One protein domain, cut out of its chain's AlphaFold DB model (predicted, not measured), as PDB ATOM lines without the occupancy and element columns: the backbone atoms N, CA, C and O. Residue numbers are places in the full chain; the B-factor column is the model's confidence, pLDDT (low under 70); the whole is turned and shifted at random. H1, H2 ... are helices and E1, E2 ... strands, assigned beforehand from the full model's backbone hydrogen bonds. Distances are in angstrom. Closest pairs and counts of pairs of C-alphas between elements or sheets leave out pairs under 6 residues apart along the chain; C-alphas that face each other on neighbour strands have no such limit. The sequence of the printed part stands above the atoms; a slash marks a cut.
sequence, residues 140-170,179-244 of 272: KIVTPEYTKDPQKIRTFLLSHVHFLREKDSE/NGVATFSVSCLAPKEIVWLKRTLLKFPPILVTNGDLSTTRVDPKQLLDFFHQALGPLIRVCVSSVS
ATOM      1  N   LYS A 140     -47.201  36.598   1.718       91.31
ATOM      2  CA  LYS A 140     -48.163  35.522   1.411       91.31
ATOM      3  C   LYS A 140     -47.529  34.132   1.377       91.31
ATOM      4  O   LYS A 140     -48.183  33.159   1.746       91.31
ATOM      5  N   ILE A 141     -46.262  34.028   0.975       93.19
ATOM      6  CA  ILE A 141     -45.551  32.744   0.854       93.19
ATOM      7  C   ILE A 141     -45.429  31.980   2.180       93.19
ATOM      8  O   ILE A 141     -45.342  30.755   2.166       93.19
ATOM      9  N   VAL A 142     -45.464  32.678   3.322       93.81
ATOM     10  CA  VAL A 142     -45.407  32.075   4.664       93.81
ATOM     11  C   VAL A 142     -46.794  31.914   5.290       93.81
ATOM     12  O   VAL A 142     -46.917  31.848   6.506       93.81
ATOM     13  N   THR A 143     -47.854  31.868   4.486       92.81
ATOM     14  CA  THR A 143     -49.228  31.674   4.974       92.81
ATOM     15  C   THR A 143     -49.749  30.277   4.629       92.81
ATOM     16  O   THR A 143     -49.275  29.667   3.662       92.81
ATOM     17  N   PRO A 144     -50.770  29.768   5.350       93.38
ATOM     18  CA  PRO A 144     -51.415  28.495   5.020       93.38
ATOM     19  C   PRO A 144     -51.987  28.415   3.593       93.38
ATOM     20  O   PRO A 144     -52.201  27.325   3.073       93.38
ATOM     21  N   GLU A 145     -52.221  29.558   2.936       92.25
ATOM     22  CA  GLU A 145     -52.671  29.617   1.539       92.25
ATOM     23  C   GLU A 145     -51.585  29.132   0.555       92.25
ATOM     24  O   GLU A 145     -51.898  28.603  -0.514       92.25
ATOM     25  N   TYR A 146     -50.305  29.301   0.904       94.12
ATOM     26  CA  TYR A 146     -49.165  28.975   0.041       94.12
ATOM     27  C   TYR A 146     -48.402  27.730   0.485       94.12
ATOM     28  O   TYR A 146     -47.678  27.156  -0.324       94.12
ATOM     29  N   THR A 147     -48.546  27.284   1.731       95.44
ATOM     30  CA  THR A 147     -47.796  26.141   2.262       95.44
ATOM     31  C   THR A 147     -48.550  25.436   3.381       95.44
ATOM     32  O   THR A 147     -49.274  26.057   4.152       95.44
ATOM     33  N   LYS A 148     -48.331  24.123   3.511       95.06
ATOM     34  CA  LYS A 148     -48.818  23.338   4.658       95.06
ATOM     35  C   LYS A 148     -48.017  23.597   5.935       95.06
ATOM     36  O   LYS A 148     -48.512  23.328   7.020       95.06
ATOM     37  N   ASP A 149     -46.792  24.097   5.792       96.75
ATOM     38  CA  ASP A 149     -45.887  24.399   6.899       96.75
ATOM     39  C   ASP A 149     -45.323  25.825   6.739       96.75
ATOM     40  O   ASP A 149     -44.253  26.025   6.146       96.75
ATOM     41  N   PRO A 150     -46.077  26.839   7.209       96.19
ATOM     42  CA  PRO A 150     -45.657  28.238   7.247       96.19
ATOM     43  C   PRO A 150     -44.296  28.465   7.897       96.19
ATOM     44  O   PRO A 150     -43.488  29.247   7.395       96.19
ATOM     45  N   GLN A 151     -44.029  27.771   9.005       96.00
ATOM     46  CA  GLN A 151     -42.827  27.978   9.800       96.00
ATOM     47  C   GLN A 151     -41.592  27.488   9.053       96.00
ATOM     48  O   GLN A 151     -40.627  28.240   8.947       96.00
ATOM     49  N   LYS A 152     -41.653  26.300   8.442       97.62
ATOM     50  CA  LYS A 152     -40.553  25.764   7.635       97.62
ATOM     51  C   LYS A 152     -40.202  26.658   6.451       97.62
ATOM     52  O   LYS A 152     -39.027  26.939   6.228       97.62
ATOM     53  N   ILE A 153     -41.207  27.130   5.708       97.38
ATOM     54  CA  ILE A 153     -40.980  28.041   4.574       97.38
ATOM     55  C   ILE A 153     -40.398  29.369   5.056       97.38
ATOM     56  O   ILE A 153     -39.440  29.862   4.467       97.38
ATOM     57  N   ARG A 154     -40.918  29.924   6.155       96.56
ATOM     58  CA  ARG A 154     -40.382  31.149   6.755       96.56
ATOM     59  C   ARG A 154     -38.919  30.989   7.154       96.56
ATOM     60  O   ARG A 154     -38.108  31.829   6.784       96.56
ATOM     61  N   THR A 155     -38.575  29.912   7.855       97.50
ATOM     62  CA  THR A 155     -37.199  29.622   8.267       97.50
ATOM     63  C   THR A 155     -36.270  29.482   7.064       97.50
ATOM     64  O   THR A 155     -35.205  30.094   7.052       97.50
ATOM     65  N   PHE A 156     -36.685  28.744   6.029       97.19
ATOM     66  CA  PHE A 156     -35.909  28.601   4.797       97.19
ATOM     67  C   PHE A 156     -35.694  29.943   4.076       97.19
ATOM     68  O   PHE A 156     -34.602  30.242   3.603       97.19
ATOM     69  N   LEU A 157     -36.725  30.784   3.984       95.38
ATOM     70  CA  LEU A 157     -36.594  32.094   3.342       95.38
ATOM     71  C   LEU A 157     -35.665  33.005   4.142       95.38
ATOM     72  O   LEU A 157     -34.765  33.619   3.576       95.38
ATOM     73  N   LEU A 158     -35.835  33.060   5.464       95.69
ATOM     74  CA  LEU A 158     -34.993  33.871   6.339       95.69
ATOM     75  C   LEU A 158     -33.528  33.403   6.339       95.69
ATOM     76  O   LEU A 158     -32.635  34.230   6.513       95.69
ATOM     77  N   SER A 159     -33.250  32.126   6.044       94.88
ATOM     78  CA  SER A 159     -31.880  31.642   5.816       94.88
ATOM     79  C   SER A 159     -31.267  32.088   4.485       94.88
ATOM     80  O   SER A 159     -30.102  31.805   4.234       94.88
ATOM     81  N   HIS A 160     -32.001  32.798   3.632       93.69
ATOM     82  CA  HIS A 160     -31.517  33.335   2.354       93.69
ATOM     83  C   HIS A 160     -31.662  34.859   2.251       93.69
ATOM     84  O   HIS A 160     -31.233  35.469   1.271       93.69
ATOM     85  N   VAL A 161     -32.253  35.484   3.267       91.81
ATOM     86  CA  VAL A 161     -32.485  36.924   3.335       91.81
ATOM     87  C   VAL A 161     -31.308  37.625   4.017       91.81
ATOM     88  O   VAL A 161     -30.704  37.104   4.962       91.81
ATOM     89  N   HIS A 162     -31.000  38.832   3.543       90.19
ATOM     90  CA  HIS A 162     -30.009  39.734   4.122       90.19
ATOM     91  C   HIS A 162     -30.688  41.029   4.569       90.19
ATOM     92  O   HIS A 162     -31.157  41.804   3.733       90.19
ATOM     93  N   PHE A 163     -30.755  41.260   5.880       89.56
ATOM     94  CA  PHE A 163     -31.307  42.489   6.450       89.56
ATOM     95  C   PHE A 163     -30.393  43.684   6.169       89.56
ATOM     96  O   PHE A 163     -29.172  43.574   6.282       89.56
ATOM     97  N   LEU A 164     -30.995  44.810   5.781       83.94
ATOM     98  CA  LEU A 164     -30.267  46.050   5.520       83.94
ATOM     99  C   LEU A 164     -29.816  46.673   6.844       83.94
ATOM    100  O   LEU A 164     -30.550  46.624   7.834       83.94
ATOM    101  N   ARG A 165     -28.618  47.267   6.874       73.38
ATOM    102  CA  ARG A 165     -28.176  48.047   8.036       73.38
ATOM    103  C   ARG A 165     -28.807  49.436   7.976       73.38
ATOM    104  O   ARG A 165     -28.992  49.978   6.893       73.38
ATOM    105  N   GLU A 166     -29.061  50.054   9.129       63.09
ATOM    106  CA  GLU A 166     -29.646  51.409   9.209       63.09
ATOM    107  C   GLU A 166     -28.850  52.476   8.433       63.09
ATOM    108  O   GLU A 166     -29.418  53.455   7.962       63.09
ATOM    109  N   LYS A 167     -27.537  52.293   8.237       53.16
ATOM    110  CA  LYS A 167     -26.710  53.232   7.453       53.16
ATOM    111  C   LYS A 167     -26.904  53.107   5.939       53.16
ATOM    112  O   LYS A 167     -26.625  54.057   5.208       53.16
ATOM    113  N   ASP A 168     -27.404  51.968   5.466       49.28
ATOM    114  CA  ASP A 168     -27.576  51.690   4.037       49.28
ATOM    115  C   ASP A 168     -28.846  52.349   3.467       49.28
ATOM    116  O   ASP A 168     -29.040  52.366   2.252       49.28
ATOM    117  N   SER A 169     -29.713  52.915   4.319       47.78
ATOM    118  CA  SER A 169     -30.911  53.653   3.893       47.78
ATOM    119  C   SER A 169     -30.676  55.136   3.585       47.78
ATOM    120  O   SER A 169     -31.550  55.758   2.988       47.78
ATOM    121  N   GLU A 170     -29.525  55.712   3.956       41.09
ATOM    122  CA  GLU A 170     -29.274  57.161   3.823       41.09
ATOM    123  C   GLU A 170     -28.424  57.557   2.604       41.09
ATOM    124  O   GLU A 170     -28.361  58.733   2.252       41.09
ATOM    125  N   ASN A 179     -39.035  50.946   0.537       63.47
ATOM    126  CA  ASN A 179     -37.837  50.612   1.311       63.47
ATOM    127  C   ASN A 179     -38.081  49.321   2.116       63.47
ATOM    128  O   ASN A 179     -38.416  49.369   3.298       63.47
ATOM    129  N   GLY A 180     -37.966  48.162   1.462       73.75
ATOM    130  CA  GLY A 180     -37.963  46.866   2.145       73.75
ATOM    131  C   GLY A 180     -36.833  46.794   3.179       73.75
ATOM    132  O   GLY A 180     -35.771  47.380   2.987       73.75
ATOM    133  N   VAL A 181     -37.042  46.059   4.270       85.12
ATOM    134  CA  VAL A 181     -36.096  45.977   5.408       85.12
ATOM    135  C   VAL A 181     -34.972  44.970   5.185       85.12
ATOM    136  O   VAL A 181     -34.031  44.858   5.972       85.12
ATOM    137  N   ALA A 182     -35.095  44.185   4.122       88.50
ATOM    138  CA  ALA A 182     -34.157  43.143   3.775       88.50
ATOM    139  C   ALA A 182     -34.137  42.908   2.269       88.50
ATOM    140  O   ALA A 182     -35.019  43.355   1.533       88.50
ATOM    141  N   THR A 183     -33.133  42.168   1.820       90.44
ATOM    142  CA  THR A 183     -32.965  41.757   0.431       90.44
ATOM    143  C   THR A 183     -32.977  40.244   0.304       90.44
ATOM    144  O   THR A 183     -32.464  39.533   1.167       90.44
ATOM    145  N   PHE A 184     -33.562  39.754  -0.782       91.38
ATOM    146  CA  PHE A 184     -33.549  38.349  -1.167       91.38
ATOM    147  C   PHE A 184     -33.109  38.248  -2.623       91.38
ATOM    148  O   PHE A 184     -33.704  38.879  -3.496       91.38
ATOM    149  N   SER A 185     -32.061  37.475  -2.897       90.25
ATOM    150  CA  SER A 185     -31.612  37.244  -4.267       90.25
ATOM    151  C   SER A 185     -32.178  35.931  -4.780       90.25
ATOM    152  O   SER A 185     -31.905  34.887  -4.210       90.25
ATOM    153  N   VAL A 186     -32.910  35.941  -5.891       89.25
ATOM    154  CA  VAL A 186     -33.402  34.682  -6.482       89.25
ATOM    155  C   VAL A 186     -32.241  33.790  -6.933       89.25
ATOM    156  O   VAL A 186     -32.336  32.568  -6.875       89.25
ATOM    157  N   SER A 187     -31.122  34.393  -7.337       87.56
ATOM    158  CA  SER A 187     -29.931  33.673  -7.789       87.56
ATOM    159  C   SER A 187     -29.127  33.016  -6.671       87.56
ATOM    160  O   SER A 187     -28.213  32.260  -6.989       87.56
ATOM    161  N   CYS A 188     -29.438  33.262  -5.391       88.81
ATOM    162  CA  CYS A 188     -28.817  32.498  -4.305       88.81
ATOM    163  C   CYS A 188     -29.442  31.109  -4.119       88.81
ATOM    164  O   CYS A 188     -28.842  30.283  -3.441       88.81
ATOM    165  N   LEU A 189     -30.601  30.840  -4.736       91.25
ATOM    166  CA  LEU A 189     -31.248  29.535  -4.667       91.25
ATOM    167  C   LEU A 189     -30.558  28.525  -5.586       91.25
ATOM    168  O   LEU A 189     -30.487  28.706  -6.805       91.25
ATOM    169  N   ALA A 190     -30.134  27.405  -5.011       90.50
ATOM    170  CA  ALA A 190     -29.644  26.269  -5.770       90.50
ATOM    171  C   ALA A 190     -30.788  25.574  -6.543       90.50
ATOM    172  O   ALA A 190     -31.942  25.571  -6.103       90.50
ATOM    173  N   PRO A 191     -30.501  24.876  -7.661       89.44
ATOM    174  CA  PRO A 191     -31.522  24.141  -8.414       89.44
ATOM    175  C   PRO A 191     -32.334  23.150  -7.563       89.44
ATOM    176  O   PRO A 191     -33.553  23.057  -7.716       89.44
ATOM    177  N   LYS A 192     -31.689  22.445  -6.621       90.88
ATOM    178  CA  LYS A 192     -32.375  21.526  -5.694       90.88
ATOM    179  C   LYS A 192     -33.354  22.250  -4.771       90.88
ATOM    180  O   LYS A 192     -34.436  21.728  -4.510       90.88
ATOM    181  N   GLU A 193     -33.013  23.452  -4.323       94.12
ATOM    182  CA  GLU A 193     -33.887  24.274  -3.486       94.12
ATOM    183  C   GLU A 193     -35.103  24.762  -4.265       94.12
ATOM    184  O   GLU A 193     -36.216  24.702  -3.754       94.12
ATOM    185  N   ILE A 194     -34.926  25.154  -5.528       93.19
ATOM    186  CA  ILE A 194     -36.040  25.523  -6.414       93.19
ATOM    187  C   ILE A 194     -37.010  24.344  -6.592       93.19
ATOM    188  O   ILE A 194     -38.226  24.509  -6.479       93.19
ATOM    189  N   VAL A 195     -36.489  23.133  -6.824       92.25
ATOM    190  CA  VAL A 195     -37.309  21.910  -6.914       92.25
ATOM    191  C   VAL A 195     -38.023  21.629  -5.592       92.25
ATOM    192  O   VAL A 195     -39.211  21.296  -5.587       92.25
ATOM    193  N   TRP A 196     -37.319  21.754  -4.468       94.88
ATOM    194  CA  TRP A 196     -37.899  21.549  -3.144       94.88
ATOM    195  C   TRP A 196     -39.003  22.570  -2.841       94.88
ATOM    196  O   TRP A 196     -40.082  22.181  -2.391       94.88
ATOM    197  N   LEU A 197     -38.802  23.848  -3.173       95.56
ATOM    198  CA  LEU A 197     -39.815  24.895  -3.046       95.56
ATOM    199  C   LEU A 197     -41.048  24.575  -3.892       95.56
ATOM    200  O   LEU A 197     -42.161  24.650  -3.378       95.56
ATOM    201  N   LYS A 198     -40.873  24.125  -5.143       93.56
ATOM    202  CA  LYS A 198     -41.991  23.693  -5.999       93.56
ATOM    203  C   LYS A 198     -42.810  22.558  -5.377       93.56
ATOM    204  O   LYS A 198     -44.025  22.524  -5.550       93.56
ATOM    205  N   ARG A 199     -42.159  21.612  -4.695       93.06
ATOM    206  CA  ARG A 199     -42.831  20.485  -4.023       93.06
ATOM    207  C   ARG A 199     -43.512  20.903  -2.721       93.06
ATOM    208  O   ARG A 199     -44.537  20.327  -2.367       93.06
ATOM    209  N   THR A 200     -42.934  21.867  -2.008       94.19
ATOM    210  CA  THR A 200     -43.407  22.280  -0.680       94.19
ATOM    211  C   THR A 200     -44.524  23.322  -0.760       94.19
ATOM    212  O   THR A 200     -45.452  23.299   0.051       94.19
ATOM    213  N   LEU A 201     -44.460  24.221  -1.742       95.94
ATOM    214  CA  LEU A 201     -45.422  25.300  -1.925       95.94
ATOM    215  C   LEU A 201     -46.627  24.839  -2.754       95.94
ATOM    216  O   LEU A 201     -46.494  24.197  -3.793       95.94
ATOM    217  N   LEU A 202     -47.820  25.240  -2.321       94.25
ATOM    218  CA  LEU A 202     -49.086  25.014  -3.025       94.25
ATOM    219  C   LEU A 202     -49.170  25.837  -4.317       94.25
ATOM    220  O   LEU A 202     -49.820  25.437  -5.280       94.25
ATOM    221  N   LYS A 203     -48.491  26.988  -4.337       92.94
ATOM    222  CA  LYS A 203     -48.391  27.898  -5.479       92.94
ATOM    223  C   LYS A 203     -46.919  28.172  -5.747       92.94
ATOM    224  O   LYS A 203     -46.219  28.699  -4.888       92.94
ATOM    225  N   PHE A 204     -46.459  27.811  -6.937       93.38
ATOM    226  CA  PHE A 204     -45.099  28.076  -7.400       93.38
ATOM    227  C   PHE A 204     -45.072  28.052  -8.931       93.38
ATOM    228  O   PHE A 204     -45.796  27.219  -9.506       93.38
ATOM    229  N   PRO A 205     -44.249  28.894  -9.586       91.31
ATOM    230  CA  PRO A 205     -44.114  28.906 -11.037       91.31
ATOM    231  C   PRO A 205     -43.847  27.510 -11.629       91.31
ATOM    232  O   PRO A 205     -43.308  26.629 -10.945       91.31
ATOM    233  N   PRO A 206     -44.246  27.256 -12.884       88.06
ATOM    234  CA  PRO A 206     -43.892  26.024 -13.578       88.06
ATOM    235  C   PRO A 206     -42.372  25.835 -13.639       88.06
ATOM    236  O   PRO A 206     -41.631  26.782 -13.894       88.06
ATOM    237  N   ILE A 207     -41.922  24.599 -13.430       88.31
ATOM    238  CA  ILE A 207     -40.513  24.219 -13.561       88.31
ATOM    239  C   ILE A 207     -40.369  23.249 -14.735       88.31
ATOM    240  O   ILE A 207     -41.203  22.359 -14.913       88.31
ATOM    241  N   LEU A 208     -39.319  23.418 -15.530       81.81
ATOM    242  CA  LEU A 208     -38.940  22.499 -16.597       81.81
ATOM    243  C   LEU A 208     -37.803  21.618 -16.088       81.81
ATOM    244  O   LEU A 208     -36.741  22.120 -15.730       81.81
ATOM    245  N   VAL A 209     -38.025  20.306 -16.064       77.06
ATOM    246  CA  VAL A 209     -37.000  19.306 -15.737       77.06
ATOM    247  C   VAL A 209     -36.773  18.471 -16.988       77.06
ATOM    248  O   VAL A 209     -37.709  17.850 -17.493       77.06
ATOM    249  N   THR A 210     -35.549  18.467 -17.513       76.12
ATOM    250  CA  THR A 210     -35.225  17.744 -18.749       76.12
ATOM    251  C   THR A 210     -34.777  16.330 -18.396       76.12
ATOM    252  O   THR A 210     -33.963  16.144 -17.497       76.12
ATOM    253  N   ASN A 211     -35.314  15.314 -19.078       74.94
ATOM    254  CA  ASN A 211     -34.933  13.901 -18.900       74.94
ATOM    255  C   ASN A 211     -35.016  13.375 -17.450       74.94
ATOM    256  O   ASN A 211     -34.328  12.422 -17.099       74.94
ATOM    257  N   GLY A 212     -35.834  13.997 -16.594       70.88
ATOM    258  CA  GLY A 212     -35.930  13.637 -15.175       70.88
ATOM    259  C   GLY A 212     -34.697  13.998 -14.335       70.88
ATOM    260  O   GLY A 212     -34.676  13.704 -13.141       70.88
ATOM    261  N   ASP A 213     -33.696  14.657 -14.921       75.69
ATOM    262  CA  ASP A 213     -32.495  15.093 -14.220       75.69
ATOM    263  C   ASP A 213     -32.747  16.430 -13.513       75.69
ATOM    264  O   ASP A 213     -32.852  17.486 -14.145       75.69
ATOM    265  N   LEU A 214     -32.819  16.389 -12.179       73.25
ATOM    266  CA  LEU A 214     -33.042  17.568 -11.337       73.25
ATOM    267  C   LEU A 214     -31.931  18.617 -11.469       73.25
ATOM    268  O   LEU A 214     -32.194  19.795 -11.222       73.25
ATOM    269  N   SER A 215     -30.721  18.226 -11.886       71.31
ATOM    270  CA  SER A 215     -29.618  19.161 -12.137       71.31
ATOM    271  C   SER A 215     -29.875  20.061 -13.352       71.31
ATOM    272  O   SER A 215     -29.324  21.156 -13.444       71.31
ATOM    273  N   THR A 216     -30.784  19.652 -14.244       72.94
ATOM    274  CA  THR A 216     -31.191  20.423 -15.428       72.94
ATOM    275  C   THR A 216     -32.424  21.293 -15.191       72.94
ATOM    276  O   THR A 216     -32.951  21.868 -16.147       72.94
ATOM    277  N   THR A 217     -32.910  21.384 -13.945       78.81
ATOM    278  CA  THR A 217     -34.122  22.145 -13.624       78.81
ATOM    279  C   THR A 217     -33.957  23.603 -14.035       78.81
ATOM    280  O   THR A 217     -33.051  24.296 -13.573       78.81
ATOM    281  N   ARG A 218     -34.870  24.085 -14.879       78.62
ATOM    282  CA  ARG A 218     -34.966  25.488 -15.276       78.62
ATOM    283  C   ARG A 218     -36.327  26.034 -14.894       78.62
ATOM    284  O   ARG A 218     -37.354  25.389 -15.085       78.62
ATOM    285  N   VAL A 219     -36.325  27.253 -14.386       83.38
ATOM    286  CA  VAL A 219     -37.527  28.065 -14.208       83.38
ATOM    287  C   VAL A 219     -37.317  29.314 -15.031       83.38
ATOM    288  O   VAL A 219     -36.185  29.791 -15.130       83.38
ATOM    289  N   ASP A 220     -38.383  29.822 -15.642       86.31
ATOM    290  CA  ASP A 220     -38.319  31.128 -16.282       86.31
ATOM    291  C   ASP A 220     -37.864  32.170 -15.234       86.31
ATOM    292  O   ASP A 220     -38.561  32.360 -14.229       86.31
ATOM    293  N   PRO A 221     -36.694  32.816 -15.413       85.19
ATOM    294  CA  PRO A 221     -36.135  33.690 -14.385       85.19
ATOM    295  C   PRO A 221     -37.043  34.873 -14.055       85.19
ATOM    296  O   PRO A 221     -37.072  35.325 -12.912       85.19
ATOM    297  N   LYS A 222     -37.810  35.356 -15.040       87.12
ATOM    298  CA  LYS A 222     -38.738  36.470 -14.862       87.12
ATOM    299  C   LYS A 222     -39.950  36.035 -14.045       87.12
ATOM    300  O   LYS A 222     -40.281  36.702 -13.076       87.12
ATOM    301  N   GLN A 223     -40.558  34.889 -14.356       90.00
ATOM    302  CA  GLN A 223     -41.679  34.358 -13.569       90.00
ATOM    303  C   GLN A 223     -41.277  34.047 -12.126       90.00
ATOM    304  O   GLN A 223     -42.068  34.259 -11.209       90.00
ATOM    305  N   LEU A 224     -40.057  33.543 -11.916       90.62
ATOM    306  CA  LEU A 224     -39.542  33.278 -10.575       90.62
ATOM    307  C   LEU A 224     -39.331  34.576  -9.787       90.62
ATOM    308  O   LEU A 224     -39.724  34.657  -8.624       90.62
ATOM    309  N   LEU A 225     -38.759  35.596 -10.432       90.19
ATOM    310  CA  LEU A 225     -38.590  36.924  -9.850       90.19
ATOM    311  C   LEU A 225     -39.937  37.562  -9.492       90.19
ATOM    312  O   LEU A 225     -40.132  37.946  -8.340       90.19
ATOM    313  N   ASP A 226     -40.876  37.599 -10.440       90.81
ATOM    314  CA  ASP A 226     -42.216  38.165 -10.258       90.81
ATOM    315  C   ASP A 226     -42.966  37.456  -9.119       90.81
ATOM    316  O   ASP A 226     -43.609  38.101  -8.288       90.81
ATOM    317  N   PHE A 227     -42.845  36.125  -9.038       93.75
ATOM    318  CA  PHE A 227     -43.417  35.334  -7.951       93.75
ATOM    319  C   PHE A 227     -42.880  35.774  -6.588       93.75
ATOM    320  O   PHE A 227     -43.667  36.081  -5.691       93.75
ATOM    321  N   PHE A 228     -41.557  35.840  -6.418       93.62
ATOM    322  CA  PHE A 228     -40.973  36.235  -5.138       93.62
ATOM    323  C   PHE A 228     -41.235  37.706  -4.803       93.62
ATOM    324  O   PHE A 228     -41.500  38.003  -3.641       93.62
ATOM    325  N   HIS A 229     -41.240  38.617  -5.784       90.56
ATOM    326  CA  HIS A 229     -41.640  40.014  -5.567       90.56
ATOM    327  C   HIS A 229     -43.045  40.111  -4.981       90.56
ATOM    328  O   HIS A 229     -43.250  40.802  -3.986       90.56
ATOM    329  N   GLN A 230     -44.006  39.390  -5.559       90.19
ATOM    330  CA  GLN A 230     -45.391  39.406  -5.086       90.19
ATOM    331  C   GLN A 230     -45.564  38.711  -3.735       90.19
ATOM    332  O   GLN A 230     -46.444  39.084  -2.959       90.19
ATOM    333  N   ALA A 231     -44.769  37.675  -3.467       90.56
ATOM    334  CA  ALA A 231     -44.963  36.826  -2.300       90.56
ATOM    335  C   ALA A 231     -44.186  37.291  -1.055       90.56
ATOM    336  O   ALA A 231     -44.585  36.942   0.059       90.56
ATOM    337  N   LEU A 232     -43.110  38.066  -1.240       89.69
ATOM    338  CA  LEU A 232     -42.261  38.627  -0.178       89.69
ATOM    339  C   LEU A 232     -42.413  40.149   0.001       89.69
ATOM    340  O   LEU A 232     -42.025  40.696   1.038       89.69
ATOM    341  N   GLY A 233     -42.952  40.851  -0.998       79.44
ATOM    342  CA  GLY A 233     -43.262  42.273  -0.888       79.44
ATOM    343  C   GLY A 233     -44.426  42.534   0.082       79.44
ATOM    344  O   GLY A 233     -45.322  41.696   0.191       79.44
ATOM    345  N   PRO A 234     -44.455  43.686   0.785       76.69
ATOM    346  CA  PRO A 234     -43.513  44.813   0.722       76.69
ATOM    347  C   PRO A 234     -42.270  44.666   1.620       76.69
ATOM    348  O   PRO A 234     -41.414  45.545   1.625       76.69
ATOM    349  N   LEU A 235     -42.170  43.594   2.408       81.12
ATOM    350  CA  LEU A 235     -41.183  43.495   3.481       81.12
ATOM    351  C   LEU A 235     -39.751  43.335   2.967       81.12
ATOM    352  O   LEU A 235     -38.817  43.944   3.488       81.12
ATOM    353  N   ILE A 236     -39.579  42.481   1.961       82.12
ATOM    354  CA  ILE A 236     -38.273  42.052   1.472       82.12
ATOM    355  C   ILE A 236     -38.160  42.447   0.003       82.12
ATOM    356  O   ILE A 236     -38.969  42.048  -0.836       82.12
ATOM    357  N   ARG A 237     -37.118  43.211  -0.320       82.94
ATOM    358  CA  ARG A 237     -36.783  43.576  -1.693       82.94
ATOM    359  C   ARG A 237     -36.161  42.376  -2.397       82.94
ATOM    360  O   ARG A 237     -35.115  41.886  -1.978       82.94
ATOM    361  N   VAL A 238     -36.760  41.930  -3.496       77.44
ATOM    362  CA  VAL A 238     -36.201  40.822  -4.284       77.44
ATOM    363  C   VAL A 238     -35.325  41.357  -5.416       77.44
ATOM    364  O   VAL A 238     -35.686  42.324  -6.086       77.44
ATOM    365  N   CYS A 239     -34.161  40.748  -5.621       81.44
ATOM    366  CA  CYS A 239     -33.201  41.109  -6.661       81.44
ATOM    367  C   CYS A 239     -32.640  39.872  -7.377       81.44
ATOM    368  O   CYS A 239     -32.812  38.736  -6.938       81.44
ATOM    369  N   VAL A 240     -31.969  40.093  -8.510       71.38
ATOM    370  CA  VAL A 240     -31.366  39.016  -9.319       71.38
ATOM    371  C   VAL A 240     -29.891  38.803  -8.961       71.38
ATOM    372  O   VAL A 240     -29.383  37.707  -9.095       71.38
ATOM    373  N   SER A 241     -29.190  39.803  -8.427       63.25
ATOM    374  CA  SER A 241     -27.801  39.659  -7.973       63.25
ATOM    375  C   SER A 241     -27.729  39.435  -6.464       63.25
ATOM    376  O   SER A 241     -28.450  40.092  -5.708       63.25
ATOM    377  N   SER A 242     -26.844  38.545  -6.013       46.56
ATOM    378  CA  SER A 242     -26.413  38.509  -4.618       46.56
ATOM    379  C   SER A 242     -25.724  39.834  -4.308       46.56
ATOM    380  O   SER A 242     -24.746  40.186  -4.968       46.56
ATOM    381  N   VAL A 243     -26.220  40.587  -3.327       40.72
ATOM    382  CA  VAL A 243     -25.430  41.679  -2.750       40.72
ATOM    383  C   VAL A 243     -24.332  41.009  -1.930       40.72
ATOM    384  O   VAL A 243     -24.518  40.662  -0.768       40.72
ATOM    385  N   SER A 244     -23.205  40.725  -2.571       31.94
ATOM    386  CA  SER A 244     -21.999  40.258  -1.907       31.94
ATOM    387  C   SER A 244     -21.380  41.434  -1.165       31.94
ATOM    388  O   SER A 244     -20.661  42.219  -1.768       31.94
TER     389      SER A 244
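What this domain is: This is residues 140 to 170 and 179 to 244 of the 272 residues of an uncharacterized protein of Phytomonas sp. isolate Hart1 (UniProt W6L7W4). A small sheet of three short strands has the helix H4 packed over one face, along its edge strand E3, while H1 and H3 lie past one end of the sheet in a loose arrangement without helix-to-helix contact. The short H2 lies at one end of the longest axis, and the long link between H3 and H4, with its loop around Asn 211, reaches the other. The 97 printed residues, with four named helices and three named strands in the order H1 E1 H2 E2 H3 H4 E3, are mixed in class, and under half of them are in named elements. The sheet is mixed, in the order E1, E2, E3. The whole is compact, with a radius of gyration of the C-alphas of 13.9 A, yet elongated, with spans of 49 by 29 by 19 A.

Where its parts are: H1, residues 150 to 158, begins with C-alpha 150 at (-45.657, 28.238, 7.247) and is 12.1 A long. E1, residues 161 to 163, and H2, residues 166 to 169, measure 6.5 A and 5.9 A. E2, residues 182 to 185, is 10.3 A long. H3, residues 191 to 200, measures 14.3 A. H4, residues 221 to 232, is the longest helix at 16.2 A, with C-alpha 221 at (-36.135, 33.690, -14.385). E3, residues 236 to 239, measures 9.6 A and ends with C-alpha 239 at (-33.201, 41.109, -6.661).

How they stand to each other: E1 and E2 are antiparallel at 149 degrees, with N 162 and O 183 within hydrogen-bond range at 2.9 A. E2 and E3 are parallel at 31 degrees, with N 237 and O 182 at 2.8 A. E2, H3, H4 and E3 form a strand-helix-strand unit, two parallel neighbour strands with helices between, whose crossover is right-handed. H4 is on the sheet at a height of 8.1 A, over E3, and runs along the strands, at 0 degrees to E3 on the local plane; this gives two layers, a helix on one face of a sheet. H4 and E3 touch, their closest C-alphas being those of His 229 and Val 238, 5.6 A apart. H1 is only just not on the sheet, with 4 pairs of C-alphas within 10 A. H1 and H3 are near each other, with 5 pairs of C-alphas within 10 A. H3 and H4 are apart, as are H2 and H4. In H1, H3 and H4 every O i to N i+4 pair is within hydrogen-bond range; H2 is too short for such a pair.

The domain as a whole: The C-alphas of Glu 170 and Asn 211 are the two farthest apart, at 49.2 A. Residues 171 to 178 are not printed, and C-alphas 170 and 179 are 11.1 A apart across this cut. The link from H3 to H4, residues 201 to 220, is long; within it residues 207 to 208 pair antiparallel with residues 218 to 219. The mean pLDDT of the printed part is 84.4, with residues 166 to 170, 179 and 241 to 244 under 70.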